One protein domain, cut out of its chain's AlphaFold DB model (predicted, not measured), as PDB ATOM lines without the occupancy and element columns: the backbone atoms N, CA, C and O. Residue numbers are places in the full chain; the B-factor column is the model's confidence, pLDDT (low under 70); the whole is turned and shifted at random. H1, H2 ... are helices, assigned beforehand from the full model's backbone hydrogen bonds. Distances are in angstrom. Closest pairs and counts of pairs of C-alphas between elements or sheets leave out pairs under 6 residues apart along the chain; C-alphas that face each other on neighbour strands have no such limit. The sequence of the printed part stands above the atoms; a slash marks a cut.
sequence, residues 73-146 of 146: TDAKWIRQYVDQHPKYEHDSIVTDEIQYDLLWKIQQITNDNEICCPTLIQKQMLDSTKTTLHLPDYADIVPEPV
ATOM      1  N   THR A  73     165.675  22.743  40.199       94.88
ATOM      2  CA  THR A  73     165.852  23.847  39.259       94.88
ATOM      3  C   THR A  73     165.488  23.373  37.860       94.88
ATOM      4  O   THR A  73     165.613  22.185  37.556       94.88
ATOM      5  N   ASP A  74     165.130  24.312  36.991       94.06
ATOM      6  CA  ASP A  74     164.798  24.019  35.594       94.06
ATOM      7  C   ASP A  74     165.975  23.316  34.904       94.06
ATOM      8  O   ASP A  74     165.806  22.275  34.284       94.06
ATOM      9  N   ALA A  75     167.207  23.779  35.144       95.44
ATOM     10  CA  ALA A  75     168.413  23.143  34.616       95.44
ATOM     11  C   ALA A  75     168.606  21.690  35.090       95.44
ATOM     12  O   ALA A  75     169.090  20.857  34.325       95.44
ATOM     13  N   LYS A  76     168.277  21.376  36.353       95.69
ATOM     14  CA  LYS A  76     168.348  19.997  36.863       95.69
ATOM     15  C   LYS A  76     167.274  19.134  36.209       95.69
ATOM     16  O   LYS A  76     167.579  18.019  35.802       95.69
ATOM     17  N   TRP A  77     166.060  19.662  36.095       95.81
ATOM     18  CA  TRP A  77     164.940  18.968  35.475       95.81
ATOM     19  C   TRP A  77     165.194  18.681  33.991       95.81
ATOM     20  O   TRP A  77     165.084  17.532  33.587       95.81
ATOM     21  N   ILE A  78     165.647  19.675  33.216       96.00
ATOM     22  CA  ILE A  78     166.003  19.514  31.794       96.00
ATOM     23  C   ILE A  78     167.071  18.432  31.632       96.00
ATOM     24  O   ILE A  78     166.917  17.531  30.814       96.00
ATOM     25  N   ARG A  79     168.137  18.475  32.443       96.25
ATOM     26  CA  ARG A  79     169.190  17.450  32.398       96.25
ATOM     27  C   ARG A  79     168.653  16.057  32.700       96.25
ATOM     28  O   ARG A  79     169.021  15.127  32.002       96.25
ATOM     29  N   GLN A  80     167.789  15.912  33.704       95.50
ATOM     30  CA  GLN A  80     167.179  14.618  34.021       95.50
ATOM     31  C   GLN A  80     166.223  14.136  32.931       95.50
ATOM     32  O   GLN A  80     166.172  12.941  32.676       95.50
ATOM     33  N   TYR A  81     165.489  15.048  32.295       95.56
ATOM     34  CA  TYR A  81     164.607  14.718  31.184       95.56
ATOM     35  C   TYR A  81     165.403  14.183  29.987       95.56
ATOM     36  O   TYR A  81     165.103  13.102  29.493       95.56
ATOM     37  N   VAL A  82     166.454  14.901  29.575       96.94
ATOM     38  CA  VAL A  82     167.341  14.485  28.475       96.94
ATOM     39  C   VAL A  82     168.055  13.173  28.807       96.94
ATOM     40  O   VAL A  82     168.060  12.266  27.986       96.94
ATOM     41  N   ASP A  83     168.606  13.043  30.017       96.81
ATOM     42  CA  ASP A  83     169.334  11.842  30.453       96.81
ATOM     43  C   ASP A  83     168.462  10.575  30.464       96.81
ATOM     44  O   ASP A  83     168.960   9.476  30.250       96.81
ATOM     45  N   GLN A  84     167.152  10.727  30.683       96.25
ATOM     46  CA  GLN A  84     166.174   9.632  30.676       96.25
ATOM     47  C   GLN A  84     165.528   9.407  29.303       96.25
ATOM     48  O   GLN A  84     164.690   8.511  29.166       96.25
ATOM     49  N   HIS A  85     165.869  10.213  28.297       97.06
ATOM     50  CA  HIS A  85     165.244  10.127  26.987       97.06
ATOM     51  C   HIS A  85     165.677   8.840  26.260       97.06
ATOM     52  O   HIS A  85     166.877   8.595  26.147       97.06
ATOM     53  N   PRO A  86     164.760   8.034  25.685       96.62
ATOM     54  CA  PRO A  86     165.107   6.750  25.052       96.62
ATOM     55  C   PRO A  86     166.120   6.843  23.903       96.62
ATOM     56  O   PRO A  86     166.780   5.863  23.571       96.62
ATOM     57  N   LYS A  87     166.200   8.015  23.268       96.62
ATOM     58  CA  LYS A  87     167.111   8.326  22.154       96.62
ATOM     59  C   LYS A  87     168.450   8.915  22.587       96.62
ATOM     60  O   LYS A  87     169.291   9.161  21.732       96.62
ATOM     61  N   TYR A  88     168.632   9.203  23.873       97.50
ATOM     62  CA  TYR A  88     169.874   9.779  24.359       97.50
ATOM     63  C   TYR A  88     170.913   8.679  24.565       97.50
ATOM     64  O   TYR A  88     170.724   7.769  25.367       97.50
ATOM     65  N   GLU A  89     172.029   8.767  23.846       97.00
ATOM     66  CA  GLU A  89     173.081   7.742  23.857       97.00
ATOM     67  C   GLU A  89     174.173   8.022  24.907       97.00
ATOM     68  O   GLU A  89     175.244   7.417  24.883       97.00
ATOM     69  N   HIS A  90     173.917   8.943  25.848       95.50
ATOM     70  CA  HIS A  90     174.892   9.442  26.830       95.50
ATOM     71  C   HIS A  90     176.192   9.978  26.200       95.50
ATOM     72  O   HIS A  90     177.249  10.017  26.831       95.50
ATOM     73  N   ASP A  91     176.101  10.449  24.963       97.00
ATOM     74  CA  ASP A  91     177.178  11.026  24.159       97.00
ATOM     75  C   ASP A  91     177.236  12.562  24.261       97.00
ATOM     76  O   ASP A  91     178.044  13.210  23.599       97.00
ATOM     77  N   SER A  92     176.410  13.151  25.134       95.81
ATOM     78  CA  SER A  92     176.220  14.601  25.276       95.81
ATOM     79  C   SER A  92     175.649  15.290  24.031       95.81
ATOM     80  O   SER A  92     175.744  16.515  23.922       95.81
ATOM     81  N   ILE A  93     175.022  14.540  23.118       96.06
ATOM     82  CA  ILE A  93     174.331  15.078  21.947       96.06
ATOM     83  C   ILE A  93     172.820  15.075  22.203       96.06
ATOM     84  O   ILE A  93     172.219  14.063  22.551       96.06
ATOM     85  N   VAL A  94     172.191  16.235  22.018       96.62
ATOM     86  CA  VAL A  94     170.731  16.386  22.054       96.62
ATOM     87  C   VAL A  94     170.255  16.499  20.612       96.62
ATOM     88  O   VAL A  94     170.509  17.508  19.960       96.62
ATOM     89  N   THR A  95     169.633  15.441  20.096       97.12
ATOM     90  CA  THR A  95     169.105  15.397  18.725       97.12
ATOM     91  C   THR A  95     167.823  16.222  18.592       97.12
ATOM     92  O   THR A  95     167.170  16.525  19.593       97.12
ATOM     93  N   ASP A  96     167.428  16.541  17.356       96.69
ATOM     94  CA  ASP A  96     166.191  17.286  17.070       96.69
ATOM     95  C   ASP A  96     164.944  16.603  17.663       96.69
ATOM     96  O   ASP A  96     164.042  17.286  18.139       96.69
ATOM     97  N   GLU A  97     164.918  15.265  17.692       95.69
ATOM     98  CA  GLU A  97     163.847  14.465  18.307       95.69
ATOM     99  C   GLU A  97     163.784  14.700  19.829       95.69
ATOM    100  O   GLU A  97     162.743  15.090  20.351       95.69
ATOM    101  N   ILE A  98     164.921  14.593  20.532       96.31
ATOM    102  CA  ILE A  98     164.998  14.859  21.983       96.31
ATOM    103  C   ILE A  98     164.605  16.312  22.290       96.31
ATOM    104  O   ILE A  98     163.918  16.592  23.276       96.31
ATOM    105  N   GLN A  99     165.066  17.255  21.463       95.94
ATOM    106  CA  GLN A  99     164.754  18.671  21.620       95.94
ATOM    107  C   GLN A  99     163.256  18.938  21.438       95.94
ATOM    108  O   GLN A  99     162.685  19.709  22.212       95.94
ATOM    109  N   TYR A 100     162.629  18.324  20.434       95.50
ATOM    110  CA  TYR A 100     161.198  18.452  20.182       95.50
ATOM    111  C   TYR A 100     160.381  17.979  21.384       95.50
ATOM    112  O   TYR A 100     159.578  18.743  21.922       95.50
ATOM    113  N   ASP A 101     160.666  16.772  21.872       95.00
ATOM    114  CA  ASP A 101     159.955  16.164  22.997       95.00
ATOM    115  C   ASP A 101     160.134  16.974  24.288       95.00
ATOM    116  O   ASP A 101     159.177  17.199  25.038       95.00
ATOM    117  N   LEU A 102     161.341  17.504  24.518       94.81
ATOM    118  CA  LEU A 102     161.621  18.407  25.633       94.81
ATOM    119  C   LEU A 102     160.762  19.676  25.567       94.81
ATOM    120  O   LEU A 102     160.141  20.044  26.567       94.81
ATOM    121  N   LEU A 103     160.732  20.360  24.420       92.81
ATOM    122  CA  LEU A 103     159.959  21.594  24.252       92.81
ATOM    123  C   LEU A 103     158.458  21.333  24.373       92.81
ATOM    124  O   LEU A 103     157.765  22.089  25.054       92.81
ATOM    125  N   TRP A 104     157.977  20.227  23.805       90.38
ATOM    126  CA  TRP A 104     156.598  19.781  23.954       90.38
ATOM    127  C   TRP A 104     156.242  19.514  25.421       90.38
ATOM    128  O   TRP A 104     155.172  19.893  25.904       90.38
ATOM    129  N   LYS A 105     157.153  18.894  26.182       90.38
ATOM    130  CA  LYS A 105     156.939  18.659  27.613       90.38
ATOM    131  C   LYS A 105     156.917  19.956  28.412       90.38
ATOM    132  O   LYS A 105     156.100  20.085  29.321       90.38
ATOM    133  N   ILE A 106     157.792  20.907  28.085       90.44
ATOM    134  CA  ILE A 106     157.799  22.241  28.696       90.44
ATOM    135  C   ILE A 106     156.474  22.952  28.412       90.44
ATOM    136  O   ILE A 106     155.868  23.459  29.352       90.44
ATOM    137  N   GLN A 107     155.991  22.920  27.167       87.12
ATOM    138  CA  GLN A 107     154.725  23.539  26.775       87.12
ATOM    139  C   GLN A 107     153.538  22.996  27.584       87.12
ATOM    140  O   GLN A 107     152.762  23.781  28.117       87.12
ATOM    141  N   GLN A 108     153.436  21.676  27.761       85.31
ATOM    142  CA  GLN A 108     152.390  21.052  28.593       85.31
ATOM    143  C   GLN A 108     152.485  21.418  30.084       85.31
ATOM    144  O   GLN A 108     151.493  21.377  30.810       85.31
ATOM    145  N   ILE A 109     153.689  21.717  30.580       85.06
ATOM    146  CA  ILE A 109     153.881  22.170  31.965       85.06
ATOM    147  C   ILE A 109     153.454  23.635  32.110       85.06
ATOM    148  O   ILE A 109     152.958  24.017  33.168       85.06
ATOM    149  N   THR A 110     153.672  24.461  31.084       80.56
ATOM    150  CA  THR A 110     153.389  25.901  31.129       80.56
ATOM    151  C   THR A 110     151.953  26.257  30.760       80.56
ATOM    152  O   THR A 110     151.424  27.216  31.317       80.56
ATOM    153  N   ASN A 111     151.332  25.517  29.841       78.06
ATOM    154  CA  ASN A 111     149.974  25.778  29.374       78.06
ATOM    155  C   ASN A 111     148.960  25.054  30.273       78.06
ATOM    156  O   ASN A 111     149.037  23.841  30.459       78.06
ATOM    157  N   ASP A 112     148.039  25.822  30.862       58.78
ATOM    158  CA  ASP A 112     146.830  25.374  31.573       58.78
ATOM    159  C   ASP A 112     146.982  24.253  32.619       58.78
ATOM    160  O   ASP A 112     146.004  23.603  32.996       58.78
ATOM    161  N   ASN A 113     148.189  24.049  33.163       59.94
ATOM    162  CA  ASN A 113     148.491  22.949  34.083       59.94
ATOM    163  C   ASN A 113     148.040  21.579  33.546       59.94
ATOM    164  O   ASN A 113     147.675  20.709  34.349       59.94
ATOM    165  N   GLU A 114     148.075  21.366  32.222       61.66
ATOM    166  CA  GLU A 114     147.708  20.079  31.614       61.66
ATOM    167  C   GLU A 114     148.476  18.928  32.277       61.66
ATOM    168  O   GLU A 114     147.934  17.842  32.502       61.66
ATOM    169  N   ILE A 115     149.718  19.197  32.704       65.88
ATOM    170  CA  ILE A 115     150.519  18.283  33.511       65.88
ATOM    171  C   ILE A 115     151.014  18.947  34.799       65.88
ATOM    172  O   ILE A 115     151.801  19.891  34.800       65.88
ATOM    173  N   CYS A 116     150.647  18.354  35.938       69.56
ATOM    174  CA  CYS A 116     151.250  18.684  37.227       69.56
ATOM    175  C   CYS A 116     152.693  18.150  37.281       69.56
ATOM    176  O   CYS A 116     152.904  16.936  37.283       69.56
ATOM    177  N   CYS A 117     153.682  19.043  37.378       78.88
ATOM    178  CA  CYS A 117     155.089  18.690  37.587       78.88
ATOM    179  C   CYS A 117     155.535  19.070  39.015       78.88
ATOM    180  O   CYS A 117     156.205  20.089  39.207       78.88
ATOM    181  N   PRO A 118     155.181  18.271  40.044       80.94
ATOM    182  CA  PRO A 118     155.403  18.625  41.449       80.94
ATOM    183  C   PRO A 118     156.885  18.716  41.831       80.94
ATOM    184  O   PRO A 118     157.222  19.310  42.854       80.94
ATOM    185  N   THR A 119     157.775  18.137  41.020       83.94
ATOM    186  CA  THR A 119     159.229  18.242  41.184       83.94
ATOM    187  C   THR A 119     159.784  19.595  40.738       83.94
ATOM    188  O   THR A 119     160.870  19.962  41.188       83.94
ATOM    189  N   LEU A 120     159.051  20.343  39.901       82.38
ATOM    190  CA  LEU A 120     159.477  21.616  39.316       82.38
ATOM    191  C   LEU A 120     158.688  22.815  39.860       82.38
ATOM    192  O   LEU A 120     159.289  23.842  40.181       82.38
ATOM    193  N   ILE A 121     157.364  22.675  39.996       80.06
ATOM    194  CA  ILE A 121     156.442  23.712  40.483       80.06
ATOM    195  C   ILE A 121     155.413  23.066  41.415       80.06
ATOM    196  O   ILE A 121     154.803  22.045  41.101       80.06
ATOM    197  N   GLN A 122     155.190  23.661  42.585       71.00
ATOM    198  CA  GLN A 122     154.181  23.163  43.516       71.00
ATOM    199  C   GLN A 122     152.793  23.682  43.113       71.00
ATOM    200  O   GLN A 122     152.599  24.888  43.023       71.00
ATOM    201  N   LYS A 123     151.809  22.786  42.953       62.94
ATOM    202  CA  LYS A 123     150.443  23.119  42.494       62.94
ATOM    203  C   LYS A 123     149.767  24.261  43.272       62.94
ATOM    204  O   LYS A 123     149.147  25.126  42.671       62.94
ATOM    205  N   GLN A 124     149.976  24.328  44.588       59.44
ATOM    206  CA  GLN A 124     149.460  25.409  45.446       59.44
ATOM    207  C   GLN A 124     149.945  26.817  45.047       59.44
ATOM    208  O   GLN A 124     149.311  27.799  45.417       59.44
ATOM    209  N   MET A 125     151.051  26.922  44.301       57.78
ATOM    210  CA  MET A 125     151.574  28.194  43.799       57.78
ATOM    211  C   MET A 125     150.831  28.706  42.559       57.78
ATOM    212  O   MET A 125     150.833  29.902  42.290       57.78
ATOM    213  N   LEU A 126     150.205  27.814  41.790       57.00
ATOM    214  CA  LEU A 126     149.581  28.154  40.509       57.00
ATOM    215  C   LEU A 126     148.178  28.746  40.698       57.00
ATOM    216  O   LEU A 126     147.825  29.702  40.019       57.00
ATOM    217  N   ASP A 127     147.422  28.263  41.686       57.12
ATOM    218  CA  ASP A 127     146.022  28.666  41.898       57.12
ATOM    219  C   ASP A 127     145.860  30.068  42.527       57.12
ATOM    220  O   ASP A 127     144.745  30.569  42.656       57.12
ATOM    221  N   SER A 128     146.952  30.710  42.964       54.25
ATOM    222  CA  SER A 128     146.896  31.966  43.734       54.25
ATOM    223  C   SER A 128     147.886  33.049  43.298       54.25
ATOM    224  O   SER A 128     147.884  34.142  43.868       54.25
ATOM    225  N   THR A 129     148.711  32.791  42.278       59.50
ATOM    226  CA  THR A 129     149.663  33.784  41.765       59.50
ATOM    227  C   THR A 129     148.960  34.733  40.789       59.50
ATOM    228  O   THR A 129     148.439  34.307  39.765       59.50
ATOM    229  N   LYS A 130     148.979  36.043  41.074       62.97
ATOM    230  CA  LYS A 130     148.424  37.092  40.185       62.97
ATOM    231  C   LYS A 130     149.355  37.474  39.023       62.97
ATOM    232  O   LYS A 130     149.018  38.336  38.217       62.97
ATOM    233  N   THR A 131     150.537  36.869  38.951       60.53
ATOM    234  CA  THR A 131     151.543  37.156  37.926       60.53
ATOM    235  C   THR A 131     151.236  36.347  36.680       60.53
ATOM    236  O   THR A 131     151.530  35.157  36.617       60.53
ATOM    237  N   THR A 132     150.658  37.006  35.682       59.69
ATOM    238  CA  THR A 132     150.474  36.449  34.344       59.69
ATOM    239  C   THR A 132     151.645  36.855  33.454       59.69
ATOM    240  O   THR A 132     152.023  38.025  33.381       59.69
ATOM    241  N   LEU A 133     152.239  35.884  32.763       55.41
ATOM    242  CA  LEU A 133     153.122  36.163  31.637       55.41
ATOM    243  C   LEU A 133     152.223  36.212  30.399       55.41
ATOM    244  O   LEU A 133     151.610  35.205  30.058       55.41
ATOM    245  N   HIS A 134     152.087  37.374  29.758       52.59
ATOM    246  CA  HIS A 134     151.305  37.487  28.524       52.59
ATOM    247  C   HIS A 134     152.103  36.867  27.367       52.59
ATOM    248  O   HIS A 134     152.760  37.571  26.600       52.59
ATOM    249  N   LEU A 135     152.094  35.540  27.278       52.59
ATOM    250  CA  LEU A 135     152.606  34.806  26.127       52.59
ATOM    251  C   LEU A 135     151.512  34.762  25.047       52.59
ATOM    252  O   LEU A 135     150.341  34.613  25.389       52.59
ATOM    253  N   PRO A 136     151.847  34.938  23.759       49.44
ATOM    254  CA  PRO A 136     150.901  34.679  22.677       49.44
ATOM    255  C   PRO A 136     150.410  33.224  22.730       49.44
ATOM    256  O   PRO A 136     151.213  32.326  22.986       49.44
ATOM    257  N   ASP A 137     149.125  32.992  22.453       54.34
ATOM    258  CA  ASP A 137     148.583  31.641  22.286       54.34
ATOM    259  C   ASP A 137     149.230  30.976  21.061       54.34
ATOM    260  O   ASP A 137     148.909  31.283  19.914       54.34
ATOM    261  N   TYR A 138     150.175  30.071  21.314       56.88
ATOM    262  CA  TYR A 138     150.817  29.226  20.298       56.88
ATOM    263  C   TYR A 138     150.194  27.819  20.225       56.88
ATOM    264  O   TYR A 138     150.767  26.924  19.605       56.88
ATOM    265  N   ALA A 139     149.041  27.606  20.870       54.69
ATOM    266  CA  ALA A 139     148.426  26.289  21.050       54.69
ATOM    267  C   ALA A 139     148.002  25.599  19.735       54.69
ATOM    268  O   ALA A 139     147.897  24.379  19.700       54.69
ATOM    269  N   ASP A 140     147.840  26.339  18.635       53.28
ATOM    270  CA  ASP A 140     147.201  25.810  17.422       53.28
ATOM    271  C   ASP A 140     148.157  25.255  16.342       53.28
ATOM    272  O   ASP A 140     147.707  24.956  15.236       53.28
ATOM    273  N   ILE A 141     149.474  25.140  16.585       55.72
ATOM    274  CA  ILE A 141     150.444  24.895  15.485       55.72
ATOM    275  C   ILE A 141     151.327  23.643  15.653       55.72
ATOM    276  O   ILE A 141     151.982  23.238  14.691       55.72
ATOM    277  N   VAL A 142     151.351  22.971  16.805       58.62
ATOM    278  CA  VAL A 142     152.374  21.939  17.058       58.62
ATOM    279  C   VAL A 142     151.739  20.541  17.171       58.62
ATOM    280  O   VAL A 142     150.886  20.343  18.031       58.62
ATOM    281  N   PRO A 143     152.087  19.578  16.292       61.78
ATOM    282  CA  PRO A 143     151.550  18.217  16.363       61.78
ATOM    283  C   PRO A 143     152.066  17.468  17.602       61.78
ATOM    284  O   PRO A 143     153.166  17.727  18.082       61.78
ATOM    285  N   GLU A 144     151.300  16.503  18.112       61.03
ATOM    286  CA  GLU A 144     151.769  15.648  19.211       61.03
ATOM    287  C   GLU A 144     153.041  14.866  18.802       61.03
ATOM    288  O   GLU A 144     153.165  14.472  17.635       61.03
ATOM    289  N   PRO A 145     154.002  14.654  19.722       63.06
ATOM    290  CA  PRO A 145     155.184  13.833  19.469       63.06
ATOM    291  C   PRO A 145     154.813  12.358  19.240       63.06
ATOM    292  O   PRO A 145     153.721  11.921  19.605       63.06
ATOM    293  N   VAL A 146     155.728  11.604  18.622       58.97
ATOM    294  CA  VAL A 146     155.558  10.181  18.246       58.97
ATOM    295  C   VAL A 146     156.009   9.246  19.362       58.97
ATOM    296  O   VAL A 146     157.099   9.484  19.920       58.97
TER     297      VAL A 146
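Overview. This is residues 73 to 146 of the 146 residues of the protein "Hypothetical protein" of Didymodactylos carnosus (UniProt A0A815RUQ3). With little regular structure, this is a helical hairpin, H1 folding back on the first part of the longer H2, and a long tail, residues 111 to 146, that swings out in a wide loop beyond the far end of H2 and returns along the side of H2 away from H1. Residues 128 to 134 stick out. The printed part has 74 residues with two named helices, H1 then H2, and no named strand; the class is all helix, with 25 residues in named elements. It is loose, with a radius of gyration of the C-alphas of 14.1 A, and spans 42 by 28 by 17 A.

Arrangement. Start at H2, residues 96 to 110; with residues 98 to 102 alone it touches H1, residues 74 to 83. Their closest C-alphas, of Val 82 and Ile 98, are 6.9 A apart. The two run opposite ways at a steep tilt of 42 degrees. In both, every O i to N i+4 pair is within hydrogen-bond range.

Along the chain. Find C-alpha 96 at (166.191, 17.286, 17.070); from there H2 runs 20.9 A to C-alpha 110. H1 runs 14.0 A from C-alpha 74 at (164.798, 24.019, 35.594) to C-alpha 83.

Size, cuts and confidence. The C-alphas farthest apart, of Asp 91 and Lys 130, are 42.0 A apart. The printed part has no cut; the link from H1 to H2 is long. Residues 112 to 116 and 123 to 146 have pLDDT under 70.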